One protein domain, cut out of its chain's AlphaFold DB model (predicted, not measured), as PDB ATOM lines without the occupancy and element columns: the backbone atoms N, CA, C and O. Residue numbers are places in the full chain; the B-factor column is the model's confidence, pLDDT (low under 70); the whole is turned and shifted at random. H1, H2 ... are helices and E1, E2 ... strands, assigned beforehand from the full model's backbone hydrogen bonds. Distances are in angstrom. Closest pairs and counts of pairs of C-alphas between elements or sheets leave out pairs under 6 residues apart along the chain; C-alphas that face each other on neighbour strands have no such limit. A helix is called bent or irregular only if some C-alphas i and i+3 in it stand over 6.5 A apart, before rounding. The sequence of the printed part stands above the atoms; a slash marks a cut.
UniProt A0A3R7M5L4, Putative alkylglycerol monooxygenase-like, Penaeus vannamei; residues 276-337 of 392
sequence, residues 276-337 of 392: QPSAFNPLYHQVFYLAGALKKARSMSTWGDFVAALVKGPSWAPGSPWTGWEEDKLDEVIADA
ATOM      1  N   GLN A 276     251.290 263.818 181.919       87.12
ATOM      2  CA  GLN A 276     251.810 265.166 181.716       87.12
ATOM      3  C   GLN A 276     253.316 265.260 182.026       87.12
ATOM      4  O   GLN A 276     253.740 264.893 183.130       87.12
ATOM      5  N   PRO A 277     254.157 265.784 181.107       83.56
ATOM      6  CA  PRO A 277     255.586 265.930 181.351       83.56
ATOM      7  C   PRO A 277     255.863 267.080 182.330       83.56
ATOM      8  O   PRO A 277     255.636 268.246 182.022       83.56
ATOM      9  N   SER A 278     256.483 266.796 183.479       74.62
ATOM     10  CA  SER A 278     256.775 267.823 184.496       74.62
ATOM     11  C   SER A 278     257.918 268.801 184.146       74.62
ATOM     12  O   SER A 278     258.309 269.621 184.988       74.62
ATOM     13  N   ALA A 279     258.513 268.694 182.952       75.06
ATOM     14  CA  ALA A 279     259.779 269.332 182.589       75.06
ATOM     15  C   ALA A 279     259.619 270.448 181.544       75.06
ATOM     16  O   ALA A 279     259.065 270.232 180.468       75.06
ATOM     17  N   PHE A 280     260.227 271.610 181.807       82.75
ATOM     18  CA  PHE A 280     260.385 272.695 180.830       82.75
ATOM     19  C   PHE A 280     261.550 272.381 179.869       82.75
ATOM     20  O   PHE A 280     262.577 273.057 179.860       82.75
ATOM     21  N   ASN A 281     261.434 271.294 179.103       89.44
ATOM     22  CA  ASN A 281     262.453 270.857 178.148       89.44
ATOM     23  C   ASN A 281     261.794 270.417 176.826       89.44
ATOM     24  O   ASN A 281     261.211 269.330 176.768       89.44
ATOM     25  N   PRO A 282     261.941 271.201 175.740       89.62
ATOM     26  CA  PRO A 282     261.246 270.940 174.481       89.62
ATOM     27  C   PRO A 282     261.740 269.669 173.779       89.62
ATOM     28  O   PRO A 282     260.995 269.070 173.006       89.62
ATOM     29  N   LEU A 283     262.982 269.235 174.037       92.00
ATOM     30  CA  LEU A 283     263.534 267.996 173.482       92.00
ATOM     31  C   LEU A 283     262.989 266.772 174.216       92.00
ATOM     32  O   LEU A 283     262.676 265.771 173.580       92.00
ATOM     33  N   TYR A 284     262.833 266.865 175.538       91.69
ATOM     34  CA  TYR A 284     262.233 265.796 176.336       91.69
ATOM     35  C   TYR A 284     260.788 265.519 175.903       91.69
ATOM     36  O   TYR A 284     260.426 264.360 175.692       91.69
ATOM     37  N   HIS A 285     260.007 266.578 175.653       92.50
ATOM     38  CA  HIS A 285     258.631 266.484 175.143       92.50
ATOM     39  C   HIS A 285     258.535 265.694 173.828       92.50
ATOM     40  O   HIS A 285     257.520 265.053 173.591       92.50
ATOM     41  N   GLN A 286     259.591 265.666 173.001       94.00
ATOM     42  CA  GLN A 286     259.595 264.903 171.743       94.00
ATOM     43  C   GLN A 286     259.704 263.389 171.929       94.00
ATOM     44  O   GLN A 286     259.335 262.641 171.027       94.00
ATOM     45  N   VAL A 287     260.288 262.929 173.039       92.75
ATOM     46  CA  VAL A 287     260.758 261.538 173.153       92.75
ATOM     47  C   VAL A 287     260.163 260.773 174.325       92.75
ATOM     48  O   VAL A 287     260.145 259.545 174.268       92.75
ATOM     49  N   PHE A 288     259.679 261.446 175.374       90.94
ATOM     50  CA  PHE A 288     259.243 260.757 176.594       90.94
ATOM     51  C   PHE A 288     258.072 259.797 176.332       90.94
ATOM     52  O   PHE A 288     258.139 258.632 176.724       90.94
ATOM     53  N   TYR A 289     257.061 260.237 175.574       91.94
ATOM     54  CA  TYR A 289     255.895 259.411 175.266       91.94
ATOM     55  C   TYR A 289     256.255 258.243 174.341       91.94
ATOM     56  O   TYR A 289     255.783 257.123 174.530       91.94
ATOM     57  N   LEU A 290     257.166 258.460 173.384       92.56
ATOM     58  CA  LEU A 290     257.675 257.397 172.513       92.56
ATOM     59  C   LEU A 290     258.474 256.350 173.309       92.56
ATOM     60  O   LEU A 290     258.346 255.149 173.063       92.56
ATOM     61  N   ALA A 291     259.273 256.786 174.286       93.00
ATOM     62  CA  ALA A 291     259.974 255.885 175.195       93.00
ATOM     63  C   ALA A 291     258.986 255.074 176.053       93.00
ATOM     64  O   ALA A 291     259.176 253.866 176.209       93.00
ATOM     65  N   GLY A 292     257.914 255.705 176.542       91.06
ATOM     66  CA  GLY A 292     256.810 255.039 177.240       91.06
ATOM     67  C   GLY A 292     256.102 254.000 176.366       91.06
ATOM     68  O   GLY A 292     255.961 252.846 176.773       91.06
ATOM     69  N   ALA A 293     255.759 254.359 175.127       92.44
ATOM     70  CA  ALA A 293     255.159 253.451 174.151       92.44
ATOM     71  C   ALA A 293     256.060 252.241 173.857       92.44
ATOM     72  O   ALA A 293     255.593 251.103 173.829       92.44
ATOM     73  N   LEU A 294     257.371 252.454 173.706       95.50
ATOM     74  CA  LEU A 294     258.326 251.368 173.489       95.50
ATOM     75  C   LEU A 294     258.510 250.493 174.736       95.50
ATOM     76  O   LEU A 294     258.660 249.278 174.605       95.50
ATOM     77  N   LYS A 295     258.487 251.080 175.940       95.12
ATOM     78  CA  LYS A 295     258.499 250.331 177.207       95.12
ATOM     79  C   LYS A 295     257.264 249.430 177.302       95.12
ATOM     80  O   LYS A 295     257.426 248.240 177.552       95.12
ATOM     81  N   LYS A 296     256.070 249.971 177.020       92.50
ATOM     82  CA  LYS A 296     254.807 249.218 176.952       92.50
ATOM     83  C   LYS A 296     254.873 248.098 175.915       92.50
ATOM     84  O   LYS A 296     254.538 246.964 176.213       92.50
ATOM     85  N   ALA A 297     255.347 248.376 174.703       95.38
ATOM     86  CA  ALA A 297     255.455 247.348 173.672       95.38
ATOM     87  C   ALA A 297     256.393 246.208 174.096       95.38
ATOM     88  O   ALA A 297     256.069 245.039 173.914       95.38
ATOM     89  N   ARG A 298     257.536 246.529 174.716       96.88
ATOM     90  CA  ARG A 298     258.514 245.538 175.201       96.88
ATOM     91  C   ARG A 298     258.029 244.698 176.383       96.88
ATOM     92  O   ARG A 298     258.612 243.642 176.604       96.88
ATOM     93  N   SER A 299     257.018 245.141 177.132       95.56
ATOM     94  CA  SER A 299     256.420 244.330 178.201       95.56
ATOM     95  C   SER A 299     255.409 243.303 177.682       95.56
ATOM     96  O   SER A 299     254.960 242.450 178.445       95.56
ATOM     97  N   MET A 300     255.071 243.343 176.388       96.75
ATOM     98  CA  MET A 300     254.154 242.390 175.772       96.75
ATOM     99  C   MET A 300     254.780 240.996 175.663       96.75
ATOM    100  O   MET A 300     255.943 240.834 175.295       96.75
ATOM    101  N   SER A 301     253.979 239.969 175.950       94.56
ATOM    102  CA  SER A 301     254.420 238.569 175.971       94.56
ATOM    103  C   SER A 301     254.570 237.951 174.578       94.56
ATOM    104  O   SER A 301     255.311 236.979 174.417       94.56
ATOM    105  N   THR A 302     253.892 238.498 173.565       97.06
ATOM    106  CA  THR A 302     253.950 238.009 172.182       97.06
ATOM    107  C   THR A 302     254.431 239.091 171.219       97.06
ATOM    108  O   THR A 302     254.242 240.286 171.443       97.06
ATOM    109  N   TRP A 303     255.026 238.678 170.095       96.94
ATOM    110  CA  TRP A 303     255.427 239.617 169.041       96.94
ATOM    111  C   TRP A 303     254.223 240.321 168.394       96.94
ATOM    112  O   TRP A 303     254.311 241.490 168.026       96.94
ATOM    113  N   GLY A 304     253.079 239.633 168.295       97.50
ATOM    114  CA  GLY A 304     251.835 240.234 167.810       97.50
ATOM    115  C   GLY A 304     251.353 241.357 168.727       97.50
ATOM    116  O   GLY A 304     251.032 242.442 168.245       97.50
ATOM    117  N   ASP A 305     251.388 241.130 170.040       97.44
ATOM    118  CA  ASP A 305     251.009 242.136 171.033       97.44
ATOM    119  C   ASP A 305     252.022 243.285 171.103       97.44
ATOM    120  O   ASP A 305     251.619 244.437 171.237       97.44
ATOM    121  N   PHE A 306     253.321 243.010 170.922       97.44
ATOM    122  CA  PHE A 306     254.352 244.047 170.782       97.44
ATOM    123  C   PHE A 306     254.011 245.022 169.646       97.44
ATOM    124  O   PHE A 306     254.027 246.237 169.839       97.44
ATOM    125  N   VAL A 307     253.682 244.499 168.458       97.75
ATOM    126  CA  VAL A 307     253.316 245.335 167.304       97.75
ATOM    127  C   VAL A 307     251.984 246.042 167.558       97.75
ATOM    128  O   VAL A 307     251.863 247.238 167.296       97.75
ATOM    129  N   ALA A 308     250.994 245.336 168.107       97.62
ATOM    130  CA  ALA A 308     249.693 245.911 168.426       97.62
ATOM    131  C   ALA A 308     249.797 247.060 169.444       97.62
ATOM    132  O   ALA A 308     249.126 248.068 169.262       97.62
ATOM    133  N   ALA A 309     250.691 246.977 170.432       96.12
ATOM    134  CA  ALA A 309     250.937 248.048 171.399       96.12
ATOM    135  C   ALA A 309     251.513 249.334 170.777       96.12
ATOM    136  O   ALA A 309     251.403 250.397 171.387       96.12
ATOM    137  N   LEU A 310     252.119 249.253 169.587       96.50
ATOM    138  CA  LEU A 310     252.638 250.408 168.844       96.50
ATOM    139  C   LEU A 310     251.644 250.943 167.800       96.50
ATOM    140  O   LEU A 310     251.668 252.130 167.478       96.50
ATOM    141  N   VAL A 311     250.797 250.072 167.246       97.19
ATOM    142  CA  VAL A 311     249.906 250.404 166.119       97.19
ATOM    143  C   VAL A 311     248.474 250.712 166.561       97.19
ATOM    144  O   VAL A 311     247.794 251.493 165.904       97.19
ATOM    145  N   LYS A 312     247.999 250.112 167.649       97.38
ATOM    146  CA  LYS A 312     246.672 250.401 168.204       97.38
ATOM    147  C   LYS A 312     246.735 251.593 169.156       97.38
ATOM    148  O   LYS A 312     247.807 252.162 169.367       97.38
ATOM    149  N   GLY A 313     245.590 251.985 169.705       94.25
ATOM    150  CA  GLY A 313     245.464 253.200 170.500       94.25
ATOM    151  C   GLY A 313     246.258 253.177 171.810       94.25
ATOM    152  O   GLY A 313     246.643 252.106 172.298       94.25
ATOM    153  N   PRO A 314     246.490 254.355 172.419       91.25
ATOM    154  CA  PRO A 314     247.291 254.484 173.635       91.25
ATOM    155  C   PRO A 314     246.817 253.597 174.794       91.25
ATOM    156  O   PRO A 314     247.650 253.012 175.493       91.25
ATOM    157  N   SER A 315     245.503 253.412 174.932       91.06
ATOM    158  CA  SER A 315     244.884 252.591 175.984       91.06
ATOM    159  C   SER A 315     244.686 251.120 175.595       91.06
ATOM    160  O   SER A 315     244.129 250.348 176.369       91.06
ATOM    161  N   TRP A 316     245.157 250.682 174.420       95.19
ATOM    162  CA  TRP A 316     245.013 249.286 173.998       95.19
ATOM    163  C   TRP A 316     245.788 248.319 174.909       95.19
ATOM    164  O   TRP A 316     246.978 248.510 175.167       95.19
ATOM    165  N   ALA A 317     245.134 247.234 175.309       93.25
ATOM    166  CA  ALA A 317     245.717 246.043 175.924       93.25
ATOM    167  C   ALA A 317     245.261 244.761 175.187       93.25
ATOM    168  O   ALA A 317     244.236 244.789 174.488       93.25
ATOM    169  N   PRO A 318     245.965 243.622 175.328       94.75
ATOM    170  CA  PRO A 318     245.532 242.351 174.745       94.75
ATOM    171  C   PRO A 318     244.069 242.025 175.082       94.75
ATOM    172  O   PRO A 318     243.670 242.012 176.242       94.75
ATOM    173  N   GLY A 319     243.251 241.793 174.051       93.38
ATOM    174  CA  GLY A 319     241.811 241.527 174.186       93.38
ATOM    175  C   GLY A 319     240.893 242.757 174.209       93.38
ATOM    176  O   GLY A 319     239.685 242.587 174.068       93.38
ATOM    177  N   SER A 320     241.429 243.977 174.323       95.25
ATOM    178  CA  SER A 320     240.635 245.218 174.259       95.25
ATOM    179  C   SER A 320     240.343 245.688 172.816       95.25
ATOM    180  O   SER A 320     241.053 245.277 171.880       95.25
ATOM    181  N   PRO A 321     239.328 246.559 172.614       96.38
ATOM    182  CA  PRO A 321     239.077 247.276 171.363       96.38
ATOM    183  C   PRO A 321     240.260 248.145 170.939       96.38
ATOM    184  O   PRO A 321     241.180 248.378 171.712       96.38
ATOM    185  N   TRP A 322     240.235 248.660 169.706       95.88
ATOM    186  CA  TRP A 322     241.356 249.406 169.117       95.88
ATOM    187  C   TRP A 322     241.896 250.538 170.006       95.88
ATOM    188  O   TRP A 322     243.107 250.654 170.163       95.88
ATOM    189  N   THR A 323     241.015 251.330 170.614       93.94
ATOM    190  CA  THR A 323     241.352 252.465 171.488       93.94
ATOM    191  C   THR A 323     241.344 252.107 172.977       93.94
ATOM    192  O   THR A 323     241.405 252.997 173.817       93.94
ATOM    193  N   GLY A 324     241.310 250.816 173.322       92.75
ATOM    194  CA  GLY A 324     241.099 250.351 174.693       92.75
ATOM    195  C   GLY A 324     239.623 250.345 175.094       92.75
ATOM    196  O   GLY A 324     238.734 250.531 174.261       92.75
ATOM    197  N   TRP A 325     239.368 250.072 176.370       91.00
ATOM    198  CA  TRP A 325     238.031 250.130 176.955       91.00
ATOM    199  C   TRP A 325     237.731 251.537 177.471       91.00
ATOM    200  O   TRP A 325     238.621 252.220 177.979       91.00
ATOM    201  N   GLU A 326     236.479 251.977 177.357       88.19
ATOM    202  CA  GLU A 326     236.087 253.309 177.829       88.19
ATOM    203  C   GLU A 326     236.157 253.384 179.356       88.19
ATOM    204  O   GLU A 326     236.595 254.384 179.912       88.19
ATOM    205  N   GLU A 327     235.797 252.312 180.056       87.06
ATOM    206  CA  GLU A 327     235.899 252.183 181.508       87.06
ATOM    207  C   GLU A 327     237.329 252.377 182.038       87.06
ATOM    208  O   GLU A 327     237.485 252.986 183.094       87.06
ATOM    209  N   ASP A 328     238.346 251.980 181.268       84.88
ATOM    210  CA  ASP A 328     239.761 252.056 181.656       84.88
ATOM    211  C   ASP A 328     240.382 253.441 181.409       84.88
ATOM    212  O   ASP A 328     241.495 253.720 181.862       84.88
ATOM    213  N   LYS A 329     239.690 254.329 180.681       84.69
ATOM    214  CA  LYS A 329     240.146 255.708 180.482       84.69
ATOM    215  C   LYS A 329     240.043 256.480 181.794       84.69
ATOM    216  O   LYS A 329     238.972 256.531 182.408       84.69
ATOM    217  N   LEU A 330     241.166 257.076 182.186       79.19
ATOM    218  CA  LEU A 330     241.316 257.853 183.409       79.19
ATOM    219  C   LEU A 330     240.606 259.205 183.293       79.19
ATOM    220  O   LEU A 330     240.652 259.845 182.246       79.19
ATOM    221  N   ASP A 331     239.995 259.633 184.397       72.25
ATOM    222  CA  ASP A 331     239.378 260.958 184.532       72.25
ATOM    223  C   ASP A 331     240.359 262.019 185.069       72.25
ATOM    224  O   ASP A 331     240.029 263.202 185.114       72.25
ATOM    225  N   GLU A 332     241.569 261.613 185.471       69.69
ATOM    226  CA  GLU A 332     242.555 262.478 186.126       69.69
ATOM    227  C   GLU A 332     243.882 262.534 185.359       69.69
ATOM    228  O   GLU A 332     244.359 261.537 184.811       69.69
ATOM    229  N   VAL A 333     244.504 263.717 185.368       71.50
ATOM    230  CA  VAL A 333     245.851 263.942 184.829       71.50
ATOM    231  C   VAL A 333     246.893 263.403 185.806       71.50
ATOM    232  O   VAL A 333     246.975 263.832 186.958       71.50
ATOM    233  N   ILE A 334     247.743 262.500 185.324       67.75
ATOM    234  CA  ILE A 334     248.887 261.945 186.042       67.75
ATOM    235  C   ILE A 334     250.139 262.732 185.649       67.75
ATOM    236  O   ILE A 334     250.589 262.701 184.503       67.75
ATOM    237  N   ALA A 335     250.737 263.425 186.616       64.00
ATOM    238  CA  ALA A 335     252.013 264.100 186.413       64.00
ATOM    239  C   ALA A 335     253.175 263.101 186.531       64.00
ATOM    240  O   ALA A 335     253.427 262.556 187.609       64.00
ATOM    241  N   ASP A 336     253.929 262.910 185.447       56.69
ATOM    242  CA  ASP A 336     255.161 262.124 185.490       56.69
ATOM    243  C   ASP A 336     256.256 262.942 186.182       56.69
ATOM    244  O   ASP A 336     256.742 263.945 185.654       56.69
ATOM    245  N   ALA A 337     256.667 262.507 187.376       44.53
ATOM    246  CA  ALA A 337     257.747 263.119 188.141       44.53
ATOM    247  C   ALA A 337     259.115 262.765 187.535       44.53
ATOM    248  O   ALA A 337     259.860 261.946 188.068       44.53
TER     249      ALA A 337
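This is residues 276 to 337 of the 392 residues of the protein "Putative alkylglycerol monooxygenase-like" of Penaeus vannamei (UniProt A0A3R7M5L4). Look for an open ring: the long helix H1 makes one side, short H2 folds back on its last part as a helical hairpin, and the unnamed stretch 312 to 333 arches back to the first residues. There E1 pairs, parallel, with residues 276 to 277. The 62 printed residues hold H1, H2 and E1, in that order, mostly helix, with under half in named elements. The whole is only just loose, close to compact, with a radius of gyration of the C-alphas of 13.1 A and spans of 37 by 26 by 15 A.

Find C-alpha 282 at (261.246, 270.940, 174.481); H1 runs 25.6 A to residue 298. It is irregular: C-alphas 286 and 289 are 7.5 A apart. H2, residues 303 to 311, covers 12.5 A. E1, residues 334 to 336, ends at (255.161, 262.124, 185.490).

H1, with residues 293 to 298 alone, touches H2; the closest C-alphas, of Ala 297 and Phe 306, are 4.5 A apart. They run opposite ways at a shallow tilt of 29 degrees. E1 pairs with no named strand and is apart from both helices. O i to N i+4 pairs within hydrogen-bond range number 9 of 13 in H1 and 4 of 5 in H2.

The C-alphas farthest apart, of Phe 280 and Gly 319, are 36.9 A apart. The printed part has no cut. The link H2 to E1 is long, 22 residues. Residues 332 and 334 to 337 have pLDDT under 70.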